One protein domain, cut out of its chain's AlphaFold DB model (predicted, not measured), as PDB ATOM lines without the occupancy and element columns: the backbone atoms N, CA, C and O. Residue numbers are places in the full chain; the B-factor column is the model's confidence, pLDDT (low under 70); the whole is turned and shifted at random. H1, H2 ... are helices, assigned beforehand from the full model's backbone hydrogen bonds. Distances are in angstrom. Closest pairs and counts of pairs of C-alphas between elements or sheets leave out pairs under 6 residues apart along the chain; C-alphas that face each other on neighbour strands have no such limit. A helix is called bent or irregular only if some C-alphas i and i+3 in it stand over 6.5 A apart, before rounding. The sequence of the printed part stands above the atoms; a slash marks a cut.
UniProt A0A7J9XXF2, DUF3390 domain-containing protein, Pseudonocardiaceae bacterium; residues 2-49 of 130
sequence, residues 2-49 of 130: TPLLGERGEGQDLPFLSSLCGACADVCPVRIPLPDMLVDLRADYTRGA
ATOM      1  N   THR A   2      69.190  80.281 -27.315       65.12
ATOM      2  CA  THR A   2      69.945  79.023 -27.362       65.12
ATOM      3  C   THR A   2      69.225  77.777 -26.814       65.12
ATOM      4  O   THR A   2      69.369  76.746 -27.453       65.12
ATOM      5  N   PRO A   3      68.404  77.802 -25.735       68.12
ATOM      6  CA  PRO A   3      67.743  76.572 -25.272       68.12
ATOM      7  C   PRO A   3      66.612  76.082 -26.196       68.12
ATOM      8  O   PRO A   3      66.218  74.928 -26.099       68.12
ATOM      9  N   LEU A   4      66.093  76.941 -27.083       69.56
ATOM     10  CA  LEU A   4      65.088  76.574 -28.092       69.56
ATOM     11  C   LEU A   4      65.720  76.112 -29.414       69.56
ATOM     12  O   LEU A   4      65.048  75.477 -30.219       69.56
ATOM     13  N   LEU A   5      66.991  76.454 -29.643       73.56
ATOM     14  CA  LEU A   5      67.722  76.184 -30.886       73.56
ATOM     15  C   LEU A   5      68.805  75.103 -30.725       73.56
ATOM     16  O   LEU A   5      69.275  74.567 -31.721       73.56
ATOM     17  N   GLY A   6      69.233  74.819 -29.493       68.81
ATOM     18  CA  GLY A   6      70.225  73.797 -29.171       68.81
ATOM     19  C   GLY A   6      69.612  72.407 -29.012       68.81
ATOM     20  O   GLY A   6      68.395  72.246 -28.902       68.81
ATOM     21  N   GLU A   7      70.467  71.387 -28.966       68.25
ATOM     22  CA  GLU A   7      70.021  70.025 -28.687       68.25
ATOM     23  C   GLU A   7      69.347  69.940 -27.306       68.25
ATOM     24  O   GLU A   7      69.759  70.591 -26.339       68.25
ATOM     25  N   ARG A   8      68.282  69.128 -27.209       63.88
ATOM     26  CA  ARG A   8      67.466  68.977 -25.993       63.88
ATOM     27  C   ARG A   8      68.334  68.537 -24.812       63.88
ATOM     28  O   ARG A   8      68.597  67.352 -24.619       63.88
ATOM     29  N   GLY A   9      68.739  69.487 -23.979       64.06
ATOM     30  CA  GLY A   9      69.624  69.210 -22.854       64.06
ATOM     31  C   GLY A   9      70.540  70.371 -22.500       64.06
ATOM     32  O   GLY A   9      70.783  70.601 -21.313       64.06
ATOM     33  N   GLU A  10      71.004  71.115 -23.500       70.06
ATOM     34  CA  GLU A  10      71.971  72.195 -23.329       70.06
ATOM     35  C   GLU A  10      71.293  73.537 -23.035       70.06
ATOM     36  O   GLU A  10      70.219  73.854 -23.541       70.06
ATOM     37  N   GLY A  11      71.907  74.344 -22.166       74.56
ATOM     38  CA  GLY A  11      71.409  75.690 -21.871       74.56
ATOM     39  C   GLY A  11      70.110  75.756 -21.055       74.56
ATOM     40  O   GLY A  11      69.514  76.826 -20.961       74.56
ATOM     41  N   GLN A  12      69.679  74.662 -20.419       79.19
ATOM     42  CA  GLN A  12      68.471  74.635 -19.574       79.19
ATOM     43  C   GLN A  12      68.521  75.589 -18.369       79.19
ATOM     44  O   GLN A  12      67.476  75.987 -17.860       79.19
ATOM     45  N   ASP A  13      69.717  75.980 -17.928       81.12
ATOM     46  CA  ASP A  13      69.889  76.935 -16.829       81.12
ATOM     47  C   ASP A  13      69.820  78.403 -17.306       81.12
ATOM     48  O   ASP A  13      69.656  79.314 -16.493       81.12
ATOM     49  N   LEU A  14      69.889  78.659 -18.622       86.50
ATOM     50  CA  LEU A  14      69.884  80.010 -19.206       86.50
ATOM     51  C   LEU A  14      68.648  80.841 -18.828       86.50
ATOM     52  O   LEU A  14      68.820  82.027 -18.532       86.50
ATOM     53  N   PRO A  15      67.418  80.285 -18.774       88.25
ATOM     54  CA  PRO A  15      66.258  81.057 -18.355       88.25
ATOM     55  C   PRO A  15      66.380  81.610 -16.937       88.25
ATOM     56  O   PRO A  15      65.764  82.628 -16.640       88.25
ATOM     57  N   PHE A  16      67.174  80.988 -16.062       88.19
ATOM     58  CA  PHE A  16      67.381  81.426 -14.678       88.19
ATOM     59  C   PHE A  16      68.410  82.556 -14.536       88.19
ATOM     60  O   PHE A  16      68.519  83.132 -13.459       88.19
ATOM     61  N   LEU A  17      69.124  82.917 -15.608       88.88
ATOM     62  CA  LEU A  17      70.065  84.044 -15.606       88.88
ATOM     63  C   LEU A  17      69.371  85.409 -15.752       88.88
ATOM     64  O   LEU A  17      69.969  86.433 -15.436       88.88
ATOM     65  N   SER A  18      68.121  85.435 -16.224       89.19
ATOM     66  CA  SER A  18      67.329  86.664 -16.342       89.19
ATOM     67  C   SER A  18      66.594  86.988 -15.039       89.19
ATOM     68  O   SER A  18      65.980  86.114 -14.425       89.19
ATOM     69  N   SER A  19      66.584  88.260 -14.640       90.88
ATOM     70  CA  SER A  19      65.807  88.751 -13.493       90.88
ATOM     71  C   SER A  19      64.307  88.890 -13.776       90.88
ATOM     72  O   SER A  19      63.556  89.172 -12.848       90.88
ATOM     73  N   LEU A  20      63.864  88.670 -15.024       92.56
ATOM     74  CA  LEU A  20      62.479  88.882 -15.478       92.56
ATOM     75  C   LEU A  20      61.965  90.316 -15.235       92.56
ATOM     76  O   LEU A  20      60.796  90.518 -14.935       92.56
ATOM     77  N   CYS A  21      62.819  91.330 -15.404       92.75
ATOM     78  CA  CYS A  21      62.433  92.735 -15.213       92.75
ATOM     79  C   CYS A  21      61.536  93.332 -16.318       92.75
ATOM     80  O   CYS A  21      61.180  94.499 -16.220       92.75
ATOM     81  N   GLY A  22      61.212  92.592 -17.384       88.94
ATOM     82  CA  GLY A  22      60.292  93.039 -18.445       88.94
ATOM     83  C   GLY A  22      60.850  94.058 -19.449       88.94
ATOM     84  O   GLY A  22      60.388  94.083 -20.583       88.94
ATOM     85  N   ALA A  23      61.914  94.793 -19.108       92.00
ATOM     86  CA  ALA A  23      62.459  95.882 -19.932       92.00
ATOM     87  C   ALA A  23      62.799  95.493 -21.385       92.00
ATOM     88  O   ALA A  23      62.731  96.317 -22.295       92.00
ATOM     89  N   CYS A  24      63.168  94.230 -21.623       89.69
ATOM     90  CA  CYS A  24      63.442  93.726 -22.967       89.69
ATOM     91  C   CYS A  24      62.191  93.627 -23.854       89.69
ATOM     92  O   CYS A  24      62.328  93.759 -25.065       89.69
ATOM     93  N   ALA A  25      61.003  93.403 -23.284       90.88
ATOM     94  CA  ALA A  25      59.745  93.405 -24.026       90.88
ATOM     95  C   ALA A  25      59.309  94.838 -24.367       90.88
ATOM     96  O   ALA A  25      58.885  95.088 -25.493       90.88
ATOM     97  N   ASP A  26      59.504  95.776 -23.435       92.06
ATOM     98  CA  ASP A  26      59.094  97.179 -23.582       92.06
ATOM     99  C   ASP A  26      59.872  97.918 -24.677       92.06
ATOM    100  O   ASP A  26      59.308  98.706 -25.433       92.06
ATOM    101  N   VAL A  27      61.177  97.649 -24.791       94.38
ATOM    102  CA  VAL A  27      62.047  98.288 -25.794       94.38
ATOM    103  C   VAL A  27      61.979  97.605 -27.166       94.38
ATOM    104  O   VAL A  27      62.531  98.109 -28.143       94.38
ATOM    105  N   CYS A  28      61.348  96.431 -27.267       92.81
ATOM    106  CA  CYS A  28      61.410  95.630 -28.482       92.81
ATOM    107  C   CYS A  28      60.498  96.205 -29.586       92.81
ATOM    108  O   CYS A  28      59.273  96.159 -29.447       92.81
ATOM    109  N   PRO A  29      61.045  96.645 -30.738       93.81
ATOM    110  CA  PRO A  29      60.250  97.263 -31.805       93.81
ATOM    111  C   PRO A  29      59.259  96.291 -32.463       93.81
ATOM    112  O   PRO A  29      58.249  96.707 -33.019       93.81
ATOM    113  N   VAL A  30      59.536  94.989 -32.384       95.56
ATOM    114  CA  VAL A  30      58.730  93.912 -32.980       95.56
ATOM    115  C   VAL A  30      57.859  93.176 -31.953       95.56
ATOM    116  O   VAL A  30      57.222  92.186 -32.298       95.56
ATOM    117  N   ARG A  31      57.812  93.656 -30.698       89.12
ATOM    118  CA  ARG A  31      56.954  93.136 -29.614       89.12
ATOM    119  C   ARG A  31      57.100  91.631 -29.343       89.12
ATOM    120  O   ARG A  31      56.111  90.924 -29.165       89.12
ATOM    121  N   ILE A  32      58.332  91.125 -29.295       90.88
ATOM    122  CA  ILE A  32      58.573  89.714 -28.952       90.88
ATOM    123  C   ILE A  32      58.358  89.508 -27.439       90.88
ATOM    124  O   ILE A  32      59.040  90.171 -26.648       90.88
ATOM    125  N   PRO A  33      57.504  88.559 -27.009       89.38
ATOM    126  CA  PRO A  33      57.238  88.289 -25.595       89.38
ATOM    127  C   PRO A  33      58.345  87.422 -24.965       89.38
ATOM    128  O   PRO A  33      58.142  86.277 -24.565       89.38
ATOM    129  N   LEU A  34      59.566  87.960 -24.890       90.44
ATOM    130  CA  LEU A  34      60.721  87.263 -24.310       90.44
ATOM    131  C   LEU A  34      60.520  86.839 -22.841       90.44
ATOM    132  O   LEU A  34      60.899  85.713 -22.517       90.44
ATOM    133  N   PRO A  35      59.978  87.682 -21.935       91.44
ATOM    134  CA  PRO A  35      59.791  87.298 -20.536       91.44
ATOM    135  C   PRO A  35      58.874  86.082 -20.384       91.44
ATOM    136  O   PRO A  35      59.215  85.165 -19.640       91.44
ATOM    137  N   ASP A  36      57.780  86.042 -21.146       91.81
ATOM    138  CA  ASP A  36      56.795  84.958 -21.099       91.81
ATOM    139  C   ASP A  36      57.415  83.638 -21.568       91.81
ATOM    140  O   ASP A  36      57.373  82.641 -20.851       91.81
ATOM    141  N   MET A  37      58.144  83.660 -22.693       90.75
ATOM    142  CA  MET A  37      58.882  82.486 -23.179       90.75
ATOM    143  C   MET A  37      59.886  81.950 -22.145       90.75
ATOM    144  O   MET A  37      60.088  80.742 -22.026       90.75
ATOM    145  N   LEU A  38      60.549  82.831 -21.387       91.44
ATOM    146  CA  LEU A  38      61.471  82.413 -20.328       91.44
ATOM    147  C   LEU A  38      60.733  81.790 -19.136       91.44
ATOM    148  O   LEU A  38      61.268  80.863 -18.525       91.44
ATOM    149  N   VAL A  39      59.539  82.279 -18.794       92.25
ATOM    150  CA  VAL A  39      58.688  81.694 -17.746       92.25
ATOM    151  C   VAL A  39      58.230  80.297 -18.152       92.25
ATOM    152  O   VAL A  39      58.365  79.371 -17.349       92.25
ATOM    153  N   ASP A  40      57.801  80.115 -19.398       90.88
ATOM    154  CA  ASP A  40      57.398  78.810 -19.924       90.88
ATOM    155  C   ASP A  40      58.552  77.806 -19.874       90.88
ATOM    156  O   ASP A  40      58.406  76.711 -19.330       90.88
ATOM    157  N   LEU A  41      59.752  78.212 -20.302       89.00
ATOM    158  CA  LEU A  41      60.948  77.371 -20.198       89.00
ATOM    159  C   LEU A  41      61.291  77.007 -18.744       89.00
ATOM    160  O   LEU A  41      61.742  75.891 -18.475       89.00
ATOM    161  N   ARG A  42      61.075  77.915 -17.781       89.56
ATOM    162  CA  ARG A  42      61.242  77.601 -16.350       89.56
ATOM    163  C   ARG A  42      60.179  76.614 -15.862       89.56
ATOM    164  O   ARG A  42      60.513  75.751 -15.050       89.56
ATOM    165  N   ALA A  43      58.937  76.725 -16.329       89.81
ATOM    166  CA  ALA A  43      57.860  75.792 -16.003       89.81
ATOM    167  C   ALA A  43      58.126  74.396 -16.588       89.81
ATOM    168  O   ALA A  43      57.964  73.388 -15.903       89.81
ATOM    169  N   ASP A  44      58.627  74.316 -17.815       85.75
ATOM    170  CA  ASP A  44      59.004  73.044 -18.430       85.75
ATOM    171  C   ASP A  44      60.215  72.415 -17.737       85.75
ATOM    172  O   ASP A  44      60.228  71.210 -17.471       85.75
ATOM    173  N   TYR A  45      61.189  73.228 -17.323       82.56
ATOM    174  CA  TYR A  45      62.320  72.770 -16.518       82.56
ATOM    175  C   TYR A  45      61.894  72.194 -15.158       82.56
ATOM    176  O   TYR A  45      62.501  71.235 -14.668       82.56
ATOM    177  N   THR A  46      60.866  72.755 -14.510       82.50
ATOM    178  CA  THR A  46      60.353  72.214 -13.240       82.50
ATOM    179  C   THR A  46      59.512  70.957 -13.442       82.50
ATOM    180  O   THR A  46      59.645  70.027 -12.646       82.50
ATOM    181  N   ARG A  47      58.718  70.868 -14.516       81.50
ATOM    182  CA  ARG A  47      57.950  69.660 -14.873       81.50
ATOM    183  C   ARG A  47      58.860  68.492 -15.270       81.50
ATOM    184  O   ARG A  47      58.637  67.366 -14.840       81.50
ATOM    185  N   GLY A  48      59.939  68.757 -16.008       71.25
ATOM    186  CA  GLY A  48      60.948  67.770 -16.417       71.25
ATOM    187  C   GLY A  48      61.952  67.360 -15.325       71.25
ATOM    188  O   GLY A  48      62.928  66.664 -15.611       71.25
ATOM    189  N   ALA A  49      61.755  67.773 -14.066       58.44
ATOM    190  CA  ALA A  49      62.724  67.675 -12.967       58.44
ATOM    191  C   ALA A  49      63.066  66.252 -12.458       58.44
ATOM    192  O   ALA A  49      63.662  66.115 -11.384       58.44
TER     193      ALA A  49
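AT A GLANCE: This is residues 2 to 49 of the 130 residues of the protein "DUF3390 domain-containing protein" of Pseudonocardiaceae bacterium (UniProt A0A7J9XXF2). One long helix, H4, runs along much of the length of an elongated model, and the chain before it winds alongside as a mostly irregular strip with three helices of four residues each. H2 packs on H4 at residues 38 to 42, H3 packs on it at residues 34 to 35, and H1 sits away from H4, close to H2; residues 26 to 31 stick out. The printed part has 48 residues with four named helices, in the order H1, H2, H3, H4, and no named strand; the class is all helix. It is only just compact, close to loose, with a radius of gyration of the C-alphas of 11.5 A, and spans 33 by 19 by 15 A.

HOW THE PARTS SIT: H4, residues 34 to 47, touches H2, residues 14 to 17, with its residues 38 to 42 alone; the closest C-alphas are those of Pro 15 and Leu 38, 5.4 A apart. H4 touches H3, residues 23 to 26, with its residues 34 to 35 alone, and the closest C-alphas, of Ala 25 and Leu 34, are 6.2 A apart. H1, residues 2 to 5, is close to H2 but not clearly touching, with the C-alphas of Pro 3 and Leu 14 closest at 7.3 A. H1 is apart from H3 and H4, and H2 is apart from H3. Every O i to N i+4 pair in H4 is within hydrogen-bond range; H1, H2 and H3 are too short for such a pair.

IN THESE COORDINATES: H4 is 20.2 A long, from C-alpha 34 at (60.721, 87.263, -24.310) to C-alpha 47 at (57.950, 69.660, -14.873). H3 measures 5.1 A, H2 5.4 A and H1 5.0 A from first to last C-alpha, and H1 begins at C-alpha 2 at (69.945, 79.023, -27.362).

THE WHOLE: The two C-alphas farthest apart, of Pro 29 and Ala 49, are 35.2 A apart. The printed part has no cut; the link from H2 to H3 is tight, and those from H1 to H2 and from H3 to H4 are short. The mean pLDDT of the printed part is 84.0, with residues 2 to 4, 6 to 9 and 49 under 70.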